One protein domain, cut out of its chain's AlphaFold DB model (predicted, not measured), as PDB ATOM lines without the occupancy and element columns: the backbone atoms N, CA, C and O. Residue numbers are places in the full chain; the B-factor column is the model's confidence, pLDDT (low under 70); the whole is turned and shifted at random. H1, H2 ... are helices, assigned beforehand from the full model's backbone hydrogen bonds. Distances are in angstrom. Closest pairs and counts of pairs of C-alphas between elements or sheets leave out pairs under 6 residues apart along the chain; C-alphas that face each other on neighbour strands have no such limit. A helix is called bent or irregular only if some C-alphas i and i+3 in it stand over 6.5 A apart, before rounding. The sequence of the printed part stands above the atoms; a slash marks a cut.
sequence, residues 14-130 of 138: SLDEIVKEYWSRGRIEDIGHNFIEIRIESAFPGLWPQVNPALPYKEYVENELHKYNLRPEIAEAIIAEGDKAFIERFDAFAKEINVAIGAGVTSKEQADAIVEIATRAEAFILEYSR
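What this domain is: This is residues 14 to 130 of the 138 residues of an uncharacterized protein of Parcubacteria group bacterium 20-58-5 (UniProt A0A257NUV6). The body is a long helical hairpin, H7 and H8, with H2 and H3 following one another along H8, so that H3, H7 and H8 run lengthwise in a triangle. A smaller helical hairpin, H5 and H6, is set at a distance from H8, with H5 crossing the directions of H3 and H7; H1 packs on H6 at one end of the long axis, and the short H4 is at the other end. The printed part has 117 residues with eight named helices, H1 to H8 in order along the chain, and no named strand; its class is all helix. It is compact, with a radius of gyration of the C-alphas of 14.9 A, yet elongated in outline, spanning 48 by 28 by 19 A.

How they stand to each other: Start with H1, residues 15 to 22, which touches H6, residues 72 to 80; their closest C-alphas, those of Val 19 and Ile 78, are 5.4 A apart. These two run the same way at a steep tilt of 67 degrees. Go on to H2, residues 25 to 31, which is close to H1 but not clearly touching it, the closest C-alphas being those of Tyr 22 and Ile 28 at 7.2 A. H2 touches residues 125 to 130 of H8, residues 108 to 130, with the C-alphas of Arg 25 and Ser 129 closest at 5.0 A and a shallow tilt of 19 degrees, opposite ways. Next comes H3, residues 33 to 43; it and H2 meet only through their link. H3 touches H8 with 22 pairs of C-alphas within 8 A, closest at Arg 39 and Val 115, 4.8 A, at a shallow tilt of 24 degrees, opposite ways. H4, residues 45 to 50, touches H3 only at the corner, where the C-alphas of Glu 41 and Leu 47 are closest at 5.5 A. Look then at H5, residues 57 to 67, which forms a hairpin with H6: the C-alphas of Glu 62 and Ala 75 are closest at 5.9 A, and the tilt is a shallow 30 degrees. H5 only just touches residues 87 to 91 of H7, residues 84 to 101, with 3 pairs of C-alphas within 8 A, closest at Tyr 57 and Asp 91, 6.0 A; their lines are about perpendicular at 88 degrees. H7 and H8 form the second hairpin, closest at the C-alphas of Ile 97 and Ile 114, 5.8 A, with a shallow tilt of 13 degrees. H8 is the hub, touching H2, H3 and H7. H3 and H7 are near each other, while H5 and H8 are apart. In H1, H2, H5, H6, H7 and H8 each O i to N i+4 pair is within hydrogen-bond range; H3 has 6 of 7, and H4 has 0 of 2 but 2 of 3 O i to N i+3 pairs.

Where its parts are: Find C-alpha 15 at (93.727, 8.892, 5.532), where H1 begins. H3 covers 15.2 A from its first to its last C-alpha. H4 is irregular, with C-alphas 46 and 49 at 7.6 A. H5 is 15.5 A long and H6 12.7 A. At C-alpha 84, (80.324, 9.082, 19.485), H7 begins its 25.5 A. H8 runs 32.8 A to C-alpha 130 at (93.945, 6.078, 29.552).

The domain as a whole: The two C-alphas farthest apart are those of Ser 14 and Ser 107, 48.5 A. The printed part has no cut and no long link; H4 to H5 and H7 to H8 are short links of 6 residues, and the other links are tight. The mean pLDDT of the printed part is 89.5, and no printed residue is under 70.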
ATOM      1  N   SER A  14      98.333   7.631   4.376       82.19
ATOM      2  CA  SER A  14      96.930   7.347   4.095       82.19
ATOM      3  C   SER A  14      96.014   8.077   5.082       82.19
ATOM      4  O   SER A  14      96.424   8.423   6.192       82.19
ATOM      5  N   LEU A  15      94.761   8.305   4.675       80.38
ATOM      6  CA  LEU A  15      93.727   8.892   5.532       80.38
ATOM      7  C   LEU A  15      93.602   8.104   6.847       80.38
ATOM      8  O   LEU A  15      93.701   8.693   7.919       80.38
ATOM      9  N   ASP A  16      93.542   6.775   6.758       81.56
ATOM     10  CA  ASP A  16      93.499   5.858   7.900       81.56
ATOM     11  C   ASP A  16      94.664   6.056   8.882       81.56
ATOM     12  O   ASP A  16      94.480   5.977  10.095       81.56
ATOM     13  N   GLU A  17      95.886   6.291   8.393       83.88
ATOM     14  CA  GLU A  17      97.049   6.533   9.258       83.88
ATOM     15  C   GLU A  17      96.970   7.875   9.981       83.88
ATOM     16  O   GLU A  17      97.486   8.003  11.092       83.88
ATOM     17  N   ILE A  18      96.364   8.885   9.358       81.50
ATOM     18  CA  ILE A  18      96.159  10.199   9.975       81.50
ATOM     19  C   ILE A  18      95.053  10.100  11.026       81.50
ATOM     20  O   ILE A  18      95.260  10.529  12.159       81.50
ATOM     21  N   VAL A  19      93.926   9.463  10.695       83.56
ATOM     22  CA  VAL A  19      92.805   9.253  11.623       83.56
ATOM     23  C   VAL A  19      93.248   8.424  12.833       83.56
ATOM     24  O   VAL A  19      92.974   8.807  13.970       83.56
ATOM     25  N   LYS A  20      94.020   7.346  12.630       83.81
ATOM     26  CA  LYS A  20      94.586   6.539  13.728       83.81
ATOM     27  C   LYS A  20      95.532   7.329  14.627       83.81
ATOM     28  O   LYS A  20      95.474   7.163  15.844       83.81
ATOM     29  N   GLU A  21      96.401   8.173  14.065       84.12
ATOM     30  CA  GLU A  21      97.258   9.035  14.890       84.12
ATOM     31  C   GLU A  21      96.424  10.051  15.667       84.12
ATOM     32  O   GLU A  21      96.661  10.234  16.861       84.12
ATOM     33  N   TYR A  22      95.440  10.684  15.029       84.19
ATOM     34  CA  TYR A  22      94.576  11.667  15.679       84.19
ATOM     35  C   TYR A  22      93.852  11.071  16.892       84.19
ATOM     36  O   TYR A  22      93.748  11.673  17.953       84.19
ATOM     37  N   TRP A  23      93.425   9.823  16.755       83.12
ATOM     38  CA  TRP A  23      92.779   9.052  17.806       83.12
ATOM     39  C   TRP A  23      93.775   8.322  18.734       83.12
ATOM     40  O   TRP A  23      93.374   7.573  19.631       83.12
ATOM     41  N   SER A  24      95.080   8.550  18.586       83.44
ATOM     42  CA  SER A  24      96.078   8.028  19.515       83.44
ATOM     43  C   SER A  24      95.989   8.724  20.873       83.44
ATOM     44  O   SER A  24      95.591   9.881  20.984       83.44
ATOM     45  N   ARG A  25      96.410   8.020  21.930       75.25
ATOM     46  CA  ARG A  25      96.356   8.527  23.307       75.25
ATOM     47  C   ARG A  25      96.963   9.929  23.462       75.25
ATOM     48  O   ARG A  25      96.346  10.756  24.116       75.25
ATOM     49  N   GLY A  26      98.137  10.179  22.876       77.25
ATOM     50  CA  GLY A  26      98.826  11.468  23.013       77.25
ATOM     51  C   GLY A  26      98.021  12.617  22.413       77.25
ATOM     52  O   GLY A  26      97.799  13.618  23.078       77.25
ATOM     53  N   ARG A  27      97.476  12.421  21.206       83.06
ATOM     54  CA  ARG A  27      96.620  13.426  20.569       83.06
ATOM     55  C   ARG A  27      95.347  13.674  21.360       83.06
ATOM     56  O   ARG A  27      94.983  14.821  21.546       83.06
ATOM     57  N   ILE A  28      94.706  12.628  21.877       84.38
ATOM     58  CA  ILE A  28      93.500  12.785  22.697       84.38
ATOM     59  C   ILE A  28      93.781  13.528  24.006       84.38
ATOM     60  O   ILE A  28      92.955  14.339  24.404       84.38
ATOM     61  N   GLU A  29      94.933  13.313  24.649       83.62
ATOM     62  CA  GLU A  29      95.356  14.134  25.795       83.62
ATOM     63  C   GLU A  29      95.521  15.615  25.387       83.62
ATOM     64  O   GLU A  29      94.990  16.484  26.080       83.62
ATOM     65  N   ASP A  30      96.140  15.896  24.232       84.31
ATOM     66  CA  ASP A  30      96.315  17.264  23.710       84.31
ATOM     67  C   ASP A  30      94.975  17.973  23.427       84.31
ATOM     68  O   ASP A  30      94.871  19.186  23.611       84.31
ATOM     69  N   ILE A  31      93.917  17.238  23.050       84.94
ATOM     70  CA  ILE A  31      92.566  17.809  22.862       84.94
ATOM     71  C   ILE A  31      92.042  18.465  24.149       84.94
ATOM     72  O   ILE A  31      91.279  19.435  24.098       84.94
ATOM     73  N   GLY A  32      92.497  17.999  25.317       83.00
ATOM     74  CA  GLY A  32      92.188  18.609  26.608       83.00
ATOM     75  C   GLY A  32      92.592  20.082  26.709       83.00
ATOM     76  O   GLY A  32      91.978  20.824  27.479       83.00
ATOM     77  N   HIS A  33      93.549  20.543  25.895       82.88
ATOM     78  CA  HIS A  33      93.998  21.937  25.881       82.88
ATOM     79  C   HIS A  33      92.878  22.932  25.553       82.88
ATOM     80  O   HIS A  33      92.912  24.043  26.081       82.88
ATOM     81  N   ASN A  34      91.840  22.513  24.811       86.88
ATOM     82  CA  ASN A  34      90.635  23.318  24.562       86.88
ATOM     83  C   ASN A  34      90.010  23.860  25.862       86.88
ATOM     84  O   ASN A  34      89.460  24.954  25.890       86.88
ATOM     85  N   PHE A  35      90.105  23.101  26.959       93.00
ATOM     86  CA  PHE A  35      89.533  23.476  28.253       93.00
ATOM     87  C   PHE A  35      90.564  24.076  29.217       93.00
ATOM     88  O   PHE A  35      90.199  24.829  30.123       93.00
ATOM     89  N   ILE A  36      91.855  23.786  29.024       90.38
ATOM     90  CA  ILE A  36      92.930  24.342  29.858       90.38
ATOM     91  C   ILE A  36      93.045  25.853  29.664       90.38
ATOM     92  O   ILE A  36      93.149  26.570  30.658       90.38
ATOM     93  N   GLU A  37      93.009  26.340  28.422       90.12
ATOM     94  CA  GLU A  37      93.130  27.776  28.134       90.12
ATOM     95  C   GLU A  37      91.996  28.570  28.796       90.12
ATOM     96  O   GLU A  37      92.254  29.524  29.528       90.12
ATOM     97  N   ILE A  38      90.758  28.082  28.686       94.06
ATOM     98  CA  ILE A  38      89.576  28.681  29.326       94.06
ATOM     99  C   ILE A  38      89.732  28.734  30.845       94.06
ATOM    100  O   ILE A  38      89.421  29.750  31.474       94.06
ATOM    101  N   ARG A  39      90.230  27.650  31.456       93.00
ATOM    102  CA  ARG A  39      90.504  27.607  32.897       93.00
ATOM    103  C   ARG A  39      91.536  28.658  33.295       93.00
ATOM    104  O   ARG A  39      91.342  29.332  34.304       93.00
ATOM    105  N   ILE A  40      92.630  28.765  32.540       91.19
ATOM    106  CA  ILE A  40      93.697  29.736  32.798       91.19
ATOM    107  C   ILE A  40      93.116  31.144  32.716       91.19
ATOM    108  O   ILE A  40      93.212  31.877  33.692       91.19
ATOM    109  N   GLU A  41      92.450  31.504  31.618       93.25
ATOM    110  CA  GLU A  41      91.848  32.831  31.437       93.25
ATOM    111  C   GLU A  41      90.828  33.151  32.544       93.25
ATOM    112  O   GLU A  41      90.866  34.227  33.143       93.25
ATOM    113  N   SER A  42      89.980  32.186  32.910       92.12
ATOM    114  CA  SER A  42      88.982  32.347  33.976       92.12
ATOM    115  C   SER A  42      89.603  32.478  35.371       92.12
ATOM    116  O   SER A  42      89.014  33.092  36.254       92.12
ATOM    117  N   ALA A  43      90.810  31.966  35.607       91.56
ATOM    118  CA  ALA A  43      91.483  32.126  36.897       91.56
ATOM    119  C   ALA A  43      91.980  33.566  37.146       91.56
ATOM    120  O   ALA A  43      92.292  33.915  38.289       91.56
ATOM    121  N   PHE A  44      92.036  34.417  36.113       93.44
ATOM    122  CA  PHE A  44      92.573  35.774  36.207       93.44
ATOM    123  C   PHE A  44      91.491  36.840  35.976       93.44
ATOM    124  O   PHE A  44      91.038  37.015  34.846       93.44
ATOM    125  N   PRO A  45      91.143  37.654  36.995       94.25
ATOM    126  CA  PRO A  45      90.099  38.677  36.876       94.25
ATOM    127  C   PRO A  45      90.272  39.670  35.724       94.25
ATOM    128  O   PRO A  45      89.292  40.118  35.138       94.25
ATOM    129  N   GLY A  46      91.517  40.001  35.366       94.31
ATOM    130  CA  GLY A  46      91.808  40.899  34.244       94.31
ATOM    131  C   GLY A  46      91.479  40.319  32.863       94.31
ATOM    132  O   GLY A  46      91.388  41.082  31.905       94.31
ATOM    133  N   LEU A  47      91.294  39.000  32.760       93.12
ATOM    134  CA  LEU A  47      90.998  38.287  31.516       93.12
ATOM    135  C   LEU A  47      89.530  37.860  31.409       93.12
ATOM    136  O   LEU A  47      89.107  37.473  30.330       93.12
ATOM    137  N   TRP A  48      88.730  37.976  32.473       93.88
ATOM    138  CA  TRP A  48      87.324  37.544  32.494       93.88
ATOM    139  C   TRP A  48      86.469  38.050  31.318       93.88
ATOM    140  O   TRP A  48      85.780  37.236  30.701       93.88
ATOM    141  N   PRO A  49      86.533  39.337  30.914       91.00
ATOM    142  CA  PRO A  49      85.766  39.809  29.759       91.00
ATOM    143  C   PRO A  49      86.257  39.255  28.412       91.00
ATOM    144  O   PRO A  49      85.595  39.455  27.400       91.00
ATOM    145  N   GLN A  50      87.434  38.624  28.390       89.75
ATOM    146  CA  GLN A  50      88.111  38.097  27.205       89.75
ATOM    147  C   GLN A  50      88.132  36.565  27.170       89.75
ATOM    148  O   GLN A  50      88.700  36.017  26.231       89.75
ATOM    149  N   VAL A  51      87.543  35.887  28.165       93.19
ATOM    150  CA  VAL A  51      87.503  34.421  28.204       93.19
ATOM    151  C   VAL A  51      86.829  33.916  26.935       93.19
ATOM    152  O   VAL A  51      85.651  34.199  26.691       93.19
ATOM    153  N   ASN A  52      87.584  33.184  26.122       90.94
ATOM    154  CA  ASN A  52      87.085  32.680  24.851       90.94
ATOM    155  C   ASN A  52      86.092  31.522  25.065       90.94
ATOM    156  O   ASN A  52      86.235  30.742  26.012       90.94
ATOM    157  N   PRO A  53      85.077  31.376  24.194       92.25
ATOM    158  CA  PRO A  53      84.162  30.244  24.258       92.25
ATOM    159  C   PRO A  53      84.882  28.922  23.956       92.25
ATOM    160  O   PRO A  53      85.795  28.862  23.131       92.25
ATOM    161  N   ALA A  54      84.411  27.842  24.579       94.50
ATOM    162  CA  ALA A  54      84.816  26.486  24.241       94.50
ATOM    163  C   ALA A  54      84.271  26.096  22.866       94.50
ATOM    164  O   ALA A  54      83.067  26.198  22.613       94.50
ATOM    165  N   LEU A  55      85.140  25.582  21.999       94.31
ATOM    166  CA  LEU A  55      84.719  25.056  20.705       94.31
ATOM    167  C   LEU A  55      84.054  23.680  20.877       94.31
ATOM    168  O   LEU A  55      84.613  22.837  21.589       94.31
ATOM    169  N   PRO A  56      82.903  23.417  20.226       94.06
ATOM    170  CA  PRO A  56      82.400  22.061  20.006       94.06
ATOM    171  C   PRO A  56      83.433  21.206  19.266       94.06
ATOM    172  O   PRO A  56      84.275  21.729  18.536       94.06
ATOM    173  N   TYR A  57      83.355  19.885  19.398       92.56
ATOM    174  CA  TYR A  57      84.370  18.952  18.915       92.56
ATOM    175  C   TYR A  57      84.669  19.120  17.425       92.56
ATOM    176  O   TYR A  57      85.830  19.191  17.031       92.56
ATOM    177  N   LYS A  58      83.628  19.239  16.595       91.75
ATOM    178  CA  LYS A  58      83.787  19.455  15.152       91.75
ATOM    179  C   LYS A  58      84.585  20.729  14.853       91.75
ATOM    180  O   LYS A  58      85.560  20.671  14.114       91.75
ATOM    181  N   GLU A  59      84.187  21.849  15.448       92.00
ATOM    182  CA  GLU A  59      84.842  23.145  15.235       92.00
ATOM    183  C   GLU A  59      86.274  23.142  15.777       92.00
ATOM    184  O   GLU A  59      87.174  23.700  15.153       92.00
ATOM    185  N   TYR A  60      86.503  22.470  16.909       91.44
ATOM    186  CA  TYR A  60      87.834  22.261  17.468       91.44
ATOM    187  C   TYR A  60      88.733  21.492  16.488       91.44
ATOM    188  O   TYR A  60      89.817  21.964  16.152       91.44
ATOM    189  N   VAL A  61      88.271  20.340  15.984       88.88
ATOM    190  CA  VAL A  61      89.019  19.508  15.025       88.88
ATOM    191  C   VAL A  61      89.328  20.302  13.756       88.88
ATOM    192  O   VAL A  61      90.470  20.315  13.303       88.88
ATOM    193  N   GLU A  62      88.339  20.997  13.192       88.19
ATOM    194  CA  GLU A  62      88.516  21.824  11.995       88.19
ATOM    195  C   GLU A  62      89.530  22.956  12.226       88.19
ATOM    196  O   GLU A  62      90.396  23.191  11.381       88.19
ATOM    197  N   ASN A  63      89.477  23.627  13.380       87.62
ATOM    198  CA  ASN A  63      90.415  24.691  13.738       87.62
ATOM    199  C   ASN A  63      91.848  24.156  13.893       87.62
ATOM    200  O   ASN A  63      92.778  24.693  13.289       87.62
ATOM    201  N   GLU A  64      92.031  23.055  14.626       84.50
ATOM    202  CA  GLU A  64      93.343  22.427  14.793       84.50
ATOM    203  C   GLU A  64      93.941  21.997  13.451       84.50
ATOM    204  O   GLU A  64      95.099  22.289  13.163       84.50
ATOM    205  N   LEU A  65      93.154  21.365  12.580       80.38
ATOM    206  CA  LEU A  65      93.634  20.925  11.269       80.38
ATOM    207  C   LEU A  65      93.976  22.102  10.346       80.38
ATOM    208  O   LEU A  65      94.971  22.032   9.618       80.38
ATOM    209  N   HIS A  66      93.218  23.203  10.411       78.00
ATOM    210  CA  HIS A  66      93.549  24.430   9.688       78.00
ATOM    211  C   HIS A  66      94.882  25.039  10.140       78.00
ATOM    212  O   HIS A  66      95.653  25.475   9.282       78.00
ATOM    213  N   LYS A  67      95.218  25.018  11.442       76.56
ATOM    214  CA  LYS A  67      96.532  25.490  11.936       76.56
ATOM    215  C   LYS A  67      97.703  24.747  11.283       76.56
ATOM    216  O   LYS A  67      98.780  25.321  11.118       76.56
ATOM    217  N   TYR A  68      97.486  23.495  10.883       70.06
ATOM    218  CA  TYR A  68      98.486  22.643  10.239       70.06
ATOM    219  C   TYR A  68      98.334  22.539   8.711       70.06
ATOM    220  O   TYR A  68      99.040  21.746   8.098       70.06
ATOM    221  N   ASN A  69      97.468  23.344   8.077       72.38
ATOM    222  CA  ASN A  69      97.175  23.295   6.632       72.38
ATOM    223  C   ASN A  69      96.752  21.900   6.122       72.38
ATOM    224  O   ASN A  69      97.071  21.516   4.994       72.38
ATOM    225  N   LEU A  70      96.040  21.128   6.944       71.06
ATOM    226  CA  LEU A  70      95.571  19.795   6.571       71.06
ATOM    227  C   LEU A  70      94.269  19.861   5.757       71.06
ATOM    228  O   LEU A  70      93.502  20.819   5.834       71.06
ATOM    229  N   ARG A  71      94.040  18.835   4.930       76.56
ATOM    230  CA  ARG A  71      92.917  18.777   3.983       76.56
ATOM    231  C   ARG A  71      91.568  18.585   4.709       76.56
ATOM    232  O   ARG A  71      91.529  17.781   5.641       76.56
ATOM    233  N   PRO A  72      90.466  19.235   4.282       80.12
ATOM    234  CA  PRO A  72      89.164  19.151   4.960       80.12
ATOM    235  C   PRO A  72      88.610  17.730   5.124       80.12
ATOM    236  O   PRO A  72      88.020  17.422   6.157       80.12
ATOM    237  N   GLU A  73      88.855  16.831   4.164       83.12
ATOM    238  CA  GLU A  73      88.397  15.436   4.241       83.12
ATOM    239  C   GLU A  73      88.962  14.668   5.452       83.12
ATOM    240  O   GLU A  73      88.388  13.671   5.887       83.12
ATOM    241  N   ILE A  74      90.075  15.135   6.029       82.81
ATOM    242  CA  ILE A  74      90.661  14.558   7.243       82.81
ATOM    243  C   ILE A  74      89.771  14.853   8.456       82.81
ATOM    244  O   ILE A  74      89.562  13.964   9.281       82.81
ATOM    245  N   ALA A  75      89.217  16.066   8.552       84.38
ATOM    246  CA  ALA A  75      88.310  16.447   9.634       84.38
ATOM    247  C   ALA A  75      87.044  15.584   9.605       84.38
ATOM    248  O   ALA A  75      86.641  15.024  10.624       84.38
ATOM    249  N   GLU A  76      86.461  15.424   8.414       86.81
ATOM    250  CA  GLU A  76      85.275  14.594   8.207       86.81
ATOM    251  C   GLU A  76      85.525  13.141   8.618       86.81
ATOM    252  O   GLU A  76      84.708  12.562   9.334       86.81
ATOM    253  N   ALA A  77      86.670  12.568   8.236       87.25
ATOM    254  CA  ALA A  77      87.033  11.201   8.596       87.25
ATOM    255  C   ALA A  77      87.265  11.027  10.106       87.25
ATOM    256  O   ALA A  77      86.761  10.075  10.698       87.25
ATOM    257  N   ILE A  78      87.957  11.971  10.757       87.56
ATOM    258  CA  ILE A  78      88.164  11.960  12.214       87.56
ATOM    259  C   ILE A  78      86.829  11.953  12.957       87.56
ATOM    260  O   ILE A  78      86.662  11.179  13.900       87.56
ATOM    261  N   ILE A  79      85.888  12.799  12.534       87.19
ATOM    262  CA  ILE A  79      84.565  12.913  13.155       87.19
ATOM    263  C   ILE A  79      83.728  11.659  12.874       87.19
ATOM    264  O   ILE A  79      83.065  11.150  13.776       87.19
ATOM    265  N   ALA A  80      83.768  11.138  11.644       86.69
ATOM    266  CA  ALA A  80      82.990   9.972  11.236       86.69
ATOM    267  C   ALA A  80      83.450   8.672  11.917       86.69
ATOM    268  O   ALA A  80      82.614   7.858  12.313       86.69
ATOM    269  N   GLU A  81      84.761   8.482  12.068       84.88
ATOM    270  CA  GLU A  81      85.363   7.313  12.731       84.88
ATOM    271  C   GLU A  81      85.488   7.479  14.253       84.88
ATOM    272  O   GLU A  81      85.933   6.569  14.959       84.88
ATOM    273  N   GLY A  82      85.113   8.649  14.763       82.12
ATOM    274  CA  GLY A  82      85.236   8.989  16.164       82.12
ATOM    275  C   GLY A  82      84.298   8.224  17.087       82.12
ATOM    276  O   GLY A  82      83.227   7.744  16.708       82.12
ATOM    277  N   ASP A  83      84.703   8.138  18.351       87.75
ATOM    278  CA  ASP A  83      83.849   7.591  19.398       87.75
ATOM    279  C   ASP A  83      82.727   8.584  19.715       87.75
ATOM    280  O   ASP A  83      82.946   9.639  20.309       87.75
ATOM    281  N   LYS A  84      81.504   8.228  19.318       90.12
ATOM    282  CA  LYS A  84      80.324   9.082  19.485       90.12
ATOM    283  C   LYS A  84      80.071   9.466  20.940       90.12
ATOM    284  O   LYS A  84      79.718  10.610  21.191       90.12
ATOM    285  N   ALA A  85      80.291   8.555  21.891       91.56
ATOM    286  CA  ALA A  85      80.060   8.844  23.304       91.56
ATOM    287  C   ALA A  85      81.080   9.858  23.836       91.56
ATOM    288  O   ALA A  85      80.738  10.731  24.636       91.56
ATOM    289  N   PHE A  86      82.326   9.775  23.360       91.88
ATOM    290  CA  PHE A  86      83.339  10.784  23.652       91.88
ATOM    291  C   PHE A  86      82.957  12.147  23.073       91.88
ATOM    292  O   PHE A  86      82.965  13.132  23.807       91.88
ATOM    293  N   ILE A  87      82.581  12.193  21.791       93.31
ATOM    294  CA  ILE A  87      82.212  13.435  21.095       93.31
ATOM    295  C   ILE A  87      81.000  14.095  21.763       93.31
ATOM    296  O   ILE A  87      81.054  15.272  22.103       93.31
ATOM    297  N   GLU A  88      79.937  13.337  22.037       95.50
ATOM    298  CA  GLU A  88      78.742  13.847  22.721       95.50
ATOM    299  C   GLU A  88      79.076  14.411  24.107       95.50
ATOM    300  O   GLU A  88      78.553  15.455  24.507       95.50
ATOM    301  N   ARG A  89      79.964  13.741  24.852       96.38
ATOM    302  CA  ARG A  89      80.361  14.206  26.181       96.38
ATOM    303  C   ARG A  89      81.258  15.440  26.118       96.38
ATOM    304  O   ARG A  89      81.097  16.332  26.948       96.38
ATOM    305  N   PHE A  90      82.157  15.504  25.139       95.81
ATOM    306  CA  PHE A  90      82.974  16.678  24.851       95.81
ATOM    307  C   PHE A  90      82.094  17.893  24.529       95.81
ATOM    308  O   PHE A  90      82.233  18.940  25.163       95.81
ATOM    309  N   ASP A  91      81.130  17.733  23.620       96.62
ATOM    310  CA  ASP A  91      80.198  18.794  23.226       96.62
ATOM    311  C   ASP A  91      79.305  19.240  24.389       96.62
ATOM    312  O   ASP A  91      79.010  20.429  24.534       96.62
ATOM    313  N   ALA A  92      78.908  18.312  25.266       98.06
ATOM    314  CA  ALA A  92      78.178  18.651  26.480       98.06
ATOM    315  C   ALA A  92      79.000  19.571  27.400       98.06
ATOM    316  O   ALA A  92      78.467  20.571  27.882       98.06
ATOM    317  N   PHE A  93      80.294  19.292  27.596       98.00
ATOM    318  CA  PHE A  93      81.171  20.169  28.376       98.00
ATOM    319  C   PHE A  93      81.362  21.535  27.718       98.00
ATOM    320  O   PHE A  93      81.236  22.551  28.400       98.00
ATOM    321  N   ALA A  94      81.603  21.578  26.404       97.12
ATOM    322  CA  ALA A  94      81.718  22.838  25.673       97.12
ATOM    323  C   ALA A  94      80.445  23.690  25.827       97.12
ATOM    324  O   ALA A  94      80.514  24.884  26.117       97.12
ATOM    325  N   LYS A  95      79.267  23.062  25.738       97.88
ATOM    326  CA  LYS A  95      77.981  23.727  25.969       97.88
ATOM    327  C   LYS A  95      77.829  24.237  27.404       97.88
ATOM    328  O   LYS A  95      77.394  25.372  27.580       97.88
ATOM    329  N   GLU A  96      78.157  23.429  28.416       97.62
ATOM    330  CA  GLU A  96      78.111  23.844  29.829       97.62
ATOM    331  C   GLU A  96      79.000  25.078  30.073       97.62
ATOM    332  O   GLU A  96      78.547  26.049  30.679       97.62
ATOM    333  N   ILE A  97      80.225  25.076  29.536       96.81
ATOM    334  CA  ILE A  97      81.168  26.202  29.627       96.81
ATOM    335  C   ILE A  97      80.610  27.445  28.933       96.81
ATOM    336  O   ILE A  97      80.575  28.517  29.531       96.81
ATOM    337  N   ASN A  98      80.123  27.311  27.699       96.31
ATOM    338  CA  ASN A  98      79.610  28.447  26.931       96.31
ATOM    339  C   ASN A  98      78.366  29.072  27.573       96.31
ATOM    340  O   ASN A  98      78.188  30.287  27.520       96.31
ATOM    341  N   VAL A  99      77.526  28.267  28.228       96.44
ATOM    342  CA  VAL A  99      76.403  28.777  29.027       96.44
ATOM    343  C   VAL A  99      76.899  29.555  30.249       96.44
ATOM    344  O   VAL A  99      76.329  30.598  30.562       96.44
ATOM    345  N   ALA A 100      77.952  29.081  30.920       95.38
ATOM    346  CA  ALA A 100      78.533  29.762  32.077       95.38
ATOM    347  C   ALA A 100      79.252  31.074  31.702       95.38
ATOM    348  O   ALA A 100      79.156  32.050  32.444       95.38
ATOM    349  N   ILE A 101      79.919  31.116  30.544       95.25
ATOM    350  CA  ILE A 101      80.523  32.336  29.984       95.25
ATOM    351  C   ILE A 101      79.434  33.340  29.576       95.25
ATOM    352  O   ILE A 101      79.546  34.533  29.858       95.25
ATOM    353  N   GLY A 102      78.361  32.874  28.927       91.12
ATOM    354  CA  GLY A 102      77.259  33.723  28.483       91.12
ATOM    355  C   GLY A 102      77.730  34.846  27.553       91.12
ATOM    356  O   GLY A 102      78.332  34.591  26.514       91.12
ATOM    357  N   ALA A 103      77.437  36.097  27.918       84.50
ATOM    358  CA  ALA A 103      77.888  37.291  27.190       84.50
ATOM    359  C   ALA A 103      79.220  37.869  27.716       84.50
ATOM    360  O   ALA A 103      79.662  38.913  27.240       84.50
ATOM    361  N   GLY A 104      79.830  37.229  28.715       89.19
ATOM    362  CA  GLY A 104      81.058  37.672  29.364       89.19
ATOM    363  C   GLY A 104      81.062  37.355  30.858       89.19
ATOM    364  O   GLY A 104      80.020  37.348  31.519       89.19
ATOM    365  N   VAL A 105      82.257  37.124  31.400       95.06
ATOM    366  CA  VAL A 105      82.454  36.814  32.819       95.06
ATOM    367  C   VAL A 105      82.637  38.116  33.597       95.06
ATOM    368  O   VAL A 105      83.460  38.960  33.240       95.06
ATOM    369  N   THR A 106      81.855  38.300  34.661       94.12
ATOM    370  CA  THR A 106      81.815  39.564  35.425       94.12
ATOM    371  C   THR A 106      81.995  39.383  36.928       94.12
ATOM    372  O   THR A 106      82.189  40.366  37.643       94.12
ATOM    373  N   SER A 107      81.956  38.143  37.418       95.00
ATOM    374  CA  SER A 107      82.091  37.835  38.837       95.00
ATOM    375  C   SER A 107      82.995  36.631  39.078       95.00
ATOM    376  O   SER A 107      83.203  35.787  38.200       95.00
ATOM    377  N   LYS A 108      83.510  36.541  40.309       95.38
ATOM    378  CA  LYS A 108      84.344  35.419  40.738       95.38
ATOM    379  C   LYS A 108      83.567  34.106  40.726       95.38
ATOM    380  O   LYS A 108      84.114  33.086  40.341       95.38
ATOM    381  N   GLU A 109      82.298  34.133  41.109       95.75
ATOM    382  CA  GLU A 109      81.439  32.949  41.158       95.75
ATOM    383  C   GLU A 109      81.226  32.356  39.759       95.75
ATOM    384  O   GLU A 109      81.272  31.139  39.596       95.75
ATOM    385  N   GLN A 110      81.044  33.205  38.739       95.50
ATOM    386  CA  GLN A 110      80.967  32.761  37.343       95.50
ATOM    387  C   GLN A 110      82.292  32.138  36.889       95.50
ATOM    388  O   GLN A 110      82.300  31.055  36.307       95.50
ATOM    389  N   ALA A 111      83.410  32.802  37.192       96.19
ATOM    390  CA  ALA A 111      84.742  32.320  36.852       96.19
ATOM    391  C   ALA A 111      85.066  30.969  37.514       96.19
ATOM    392  O   ALA A 111      85.539  30.050  36.847       96.19
ATOM    393  N   ASP A 112      84.760  30.820  38.804       96.19
ATOM    394  CA  ASP A 112      84.978  29.584  39.557       96.19
ATOM    395  C   ASP A 112      84.122  28.434  38.991       96.19
ATOM    396  O   ASP A 112      84.623  27.321  38.825       96.19
ATOM    397  N   ALA A 113      82.867  28.706  38.608       96.12
ATOM    398  CA  ALA A 113      82.009  27.719  37.953       96.12
ATOM    399  C   ALA A 113      82.581  27.259  36.599       96.12
ATOM    400  O   ALA A 113      82.584  26.064  36.301       96.12
ATOM    401  N   ILE A 114      83.117  28.182  35.791       97.06
ATOM    402  CA  ILE A 114      83.775  27.847  34.518       97.06
ATOM    403  C   ILE A 114      85.005  26.964  34.763       97.06
ATOM    404  O   ILE A 114      85.158  25.929  34.110       97.06
ATOM    405  N   VAL A 115      85.852  27.327  35.733       96.81
ATOM    406  CA  VAL A 115      87.043  26.555  36.123       96.81
ATOM    407  C   VAL A 115      86.673  25.137  36.563       96.81
ATOM    408  O   VAL A 115      87.356  24.178  36.186       96.81
ATOM    409  N   GLU A 116      85.591  24.976  37.327       97.00
ATOM    410  CA  GLU A 116      85.103  23.665  37.760       97.00
ATOM    411  C   GLU A 116      84.664  22.802  36.568       97.00
ATOM    412  O   GLU A 116      85.063  21.639  36.459       97.00
ATOM    413  N   ILE A 117      83.884  23.360  35.634       97.25
ATOM    414  CA  ILE A 117      83.433  22.633  34.438       97.25
ATOM    415  C   ILE A 117      84.632  22.246  33.560       97.25
ATOM    416  O   ILE A 117      84.750  21.080  33.180       97.25
ATOM    417  N   ALA A 118      85.547  23.182  33.295       96.81
ATOM    418  CA  ALA A 118      86.744  22.942  32.490       96.81
ATOM    419  C   ALA A 118      87.652  21.860  33.099       96.81
ATOM    420  O   ALA A 118      88.156  20.991  32.389       96.81
ATOM    421  N   THR A 119      87.798  21.848  34.427       95.62
ATOM    422  CA  THR A 119      88.574  20.819  35.138       95.62
ATOM    423  C   THR A 119      87.928  19.437  35.016       95.62
ATOM    424  O   THR A 119      88.626  18.446  34.800       95.62
ATOM    425  N   ARG A 120      86.592  19.344  35.102       96.94
ATOM    426  CA  ARG A 120      85.872  18.078  34.865       96.94
ATOM    427  C   ARG A 120      86.024  17.596  33.419       96.94
ATOM    428  O   ARG A 120      86.173  16.393  33.208       96.94
ATOM    429  N   ALA A 121      86.004  18.511  32.452       96.25
ATOM    430  CA  ALA A 121      86.182  18.195  31.038       96.25
ATOM    431  C   ALA A 121      87.589  17.639  30.750       96.25
ATOM    432  O   ALA A 121      87.721  16.577  30.141       96.25
ATOM    433  N   GLU A 122      88.634  18.295  31.264       92.88
ATOM    434  CA  GLU A 122      90.020  17.816  31.171       92.88
ATOM    435  C   GLU A 122      90.179  16.437  31.829       92.88
ATOM    436  O   GLU A 122      90.722  15.516  31.221       92.88
ATOM    437  N   ALA A 123      89.650  16.256  33.044       93.00
ATOM    438  CA  ALA A 123      89.729  14.978  33.751       93.00
ATOM    439  C   ALA A 123      89.045  13.841  32.975       93.00
ATOM    440  O   ALA A 123      89.579  12.734  32.903       93.00
ATOM    441  N   PHE A 124      87.890  14.119  32.360       94.81
ATOM    442  CA  PHE A 124      87.205  13.172  31.483       94.81
ATOM    443  C   PHE A 124      88.075  12.770  30.285       94.81
ATOM    444  O   PHE A 124      88.201  11.578  30.010       94.81
ATOM    445  N   ILE A 125      88.705  13.731  29.604       93.00
ATOM    446  CA  ILE A 125      89.568  13.461  28.445       93.00
ATOM    447  C   ILE A 125      90.785  12.626  28.843       93.00
ATOM    448  O   ILE A 125      91.101  11.643  28.171       93.00
ATOM    449  N   LEU A 126      91.440  12.976  29.952       90.31
ATOM    450  CA  LEU A 126      92.587  12.228  30.470       90.31
ATOM    451  C   LEU A 126      92.209  10.794  30.860       90.31
ATOM    452  O   LEU A 126      92.997   9.872  30.676       90.31
ATOM    453  N   GLU A 127      91.014  10.580  31.404       91.75
ATOM    454  CA  GLU A 127      90.554   9.233  31.743       91.75
ATOM    455  C   GLU A 127      90.149   8.434  30.496       91.75
ATOM    456  O   GLU A 127      90.493   7.255  30.354       91.75
ATOM    457  N   TYR A 128      89.494   9.084  29.535       90.62
ATOM    458  CA  TYR A 128      89.177   8.485  28.243       90.62
ATOM    459  C   TYR A 128      90.452   8.059  27.492       90.62
ATOM    460  O   TYR A 128      90.544   6.939  26.985       90.62
ATOM    461  N   SER A 129      91.491   8.900  27.490       87.62
ATOM    462  CA  SER A 129      92.768   8.596  26.838       87.62
ATOM    463  C   SER A 129      93.500   7.403  27.478       87.62
ATOM    464  O   SER A 129      94.169   6.639  26.776       87.62
ATOM    465  N   ARG A 130      93.359   7.206  28.799       85.38
ATOM    466  CA  ARG A 130      93.945   6.078  29.552       85.38
ATOM    467  C   ARG A 130      93.233   4.758  29.306       85.38
ATOM    468  O   ARG A 130      93.890   3.718  29.262       85.38
TER     469      ARG A 130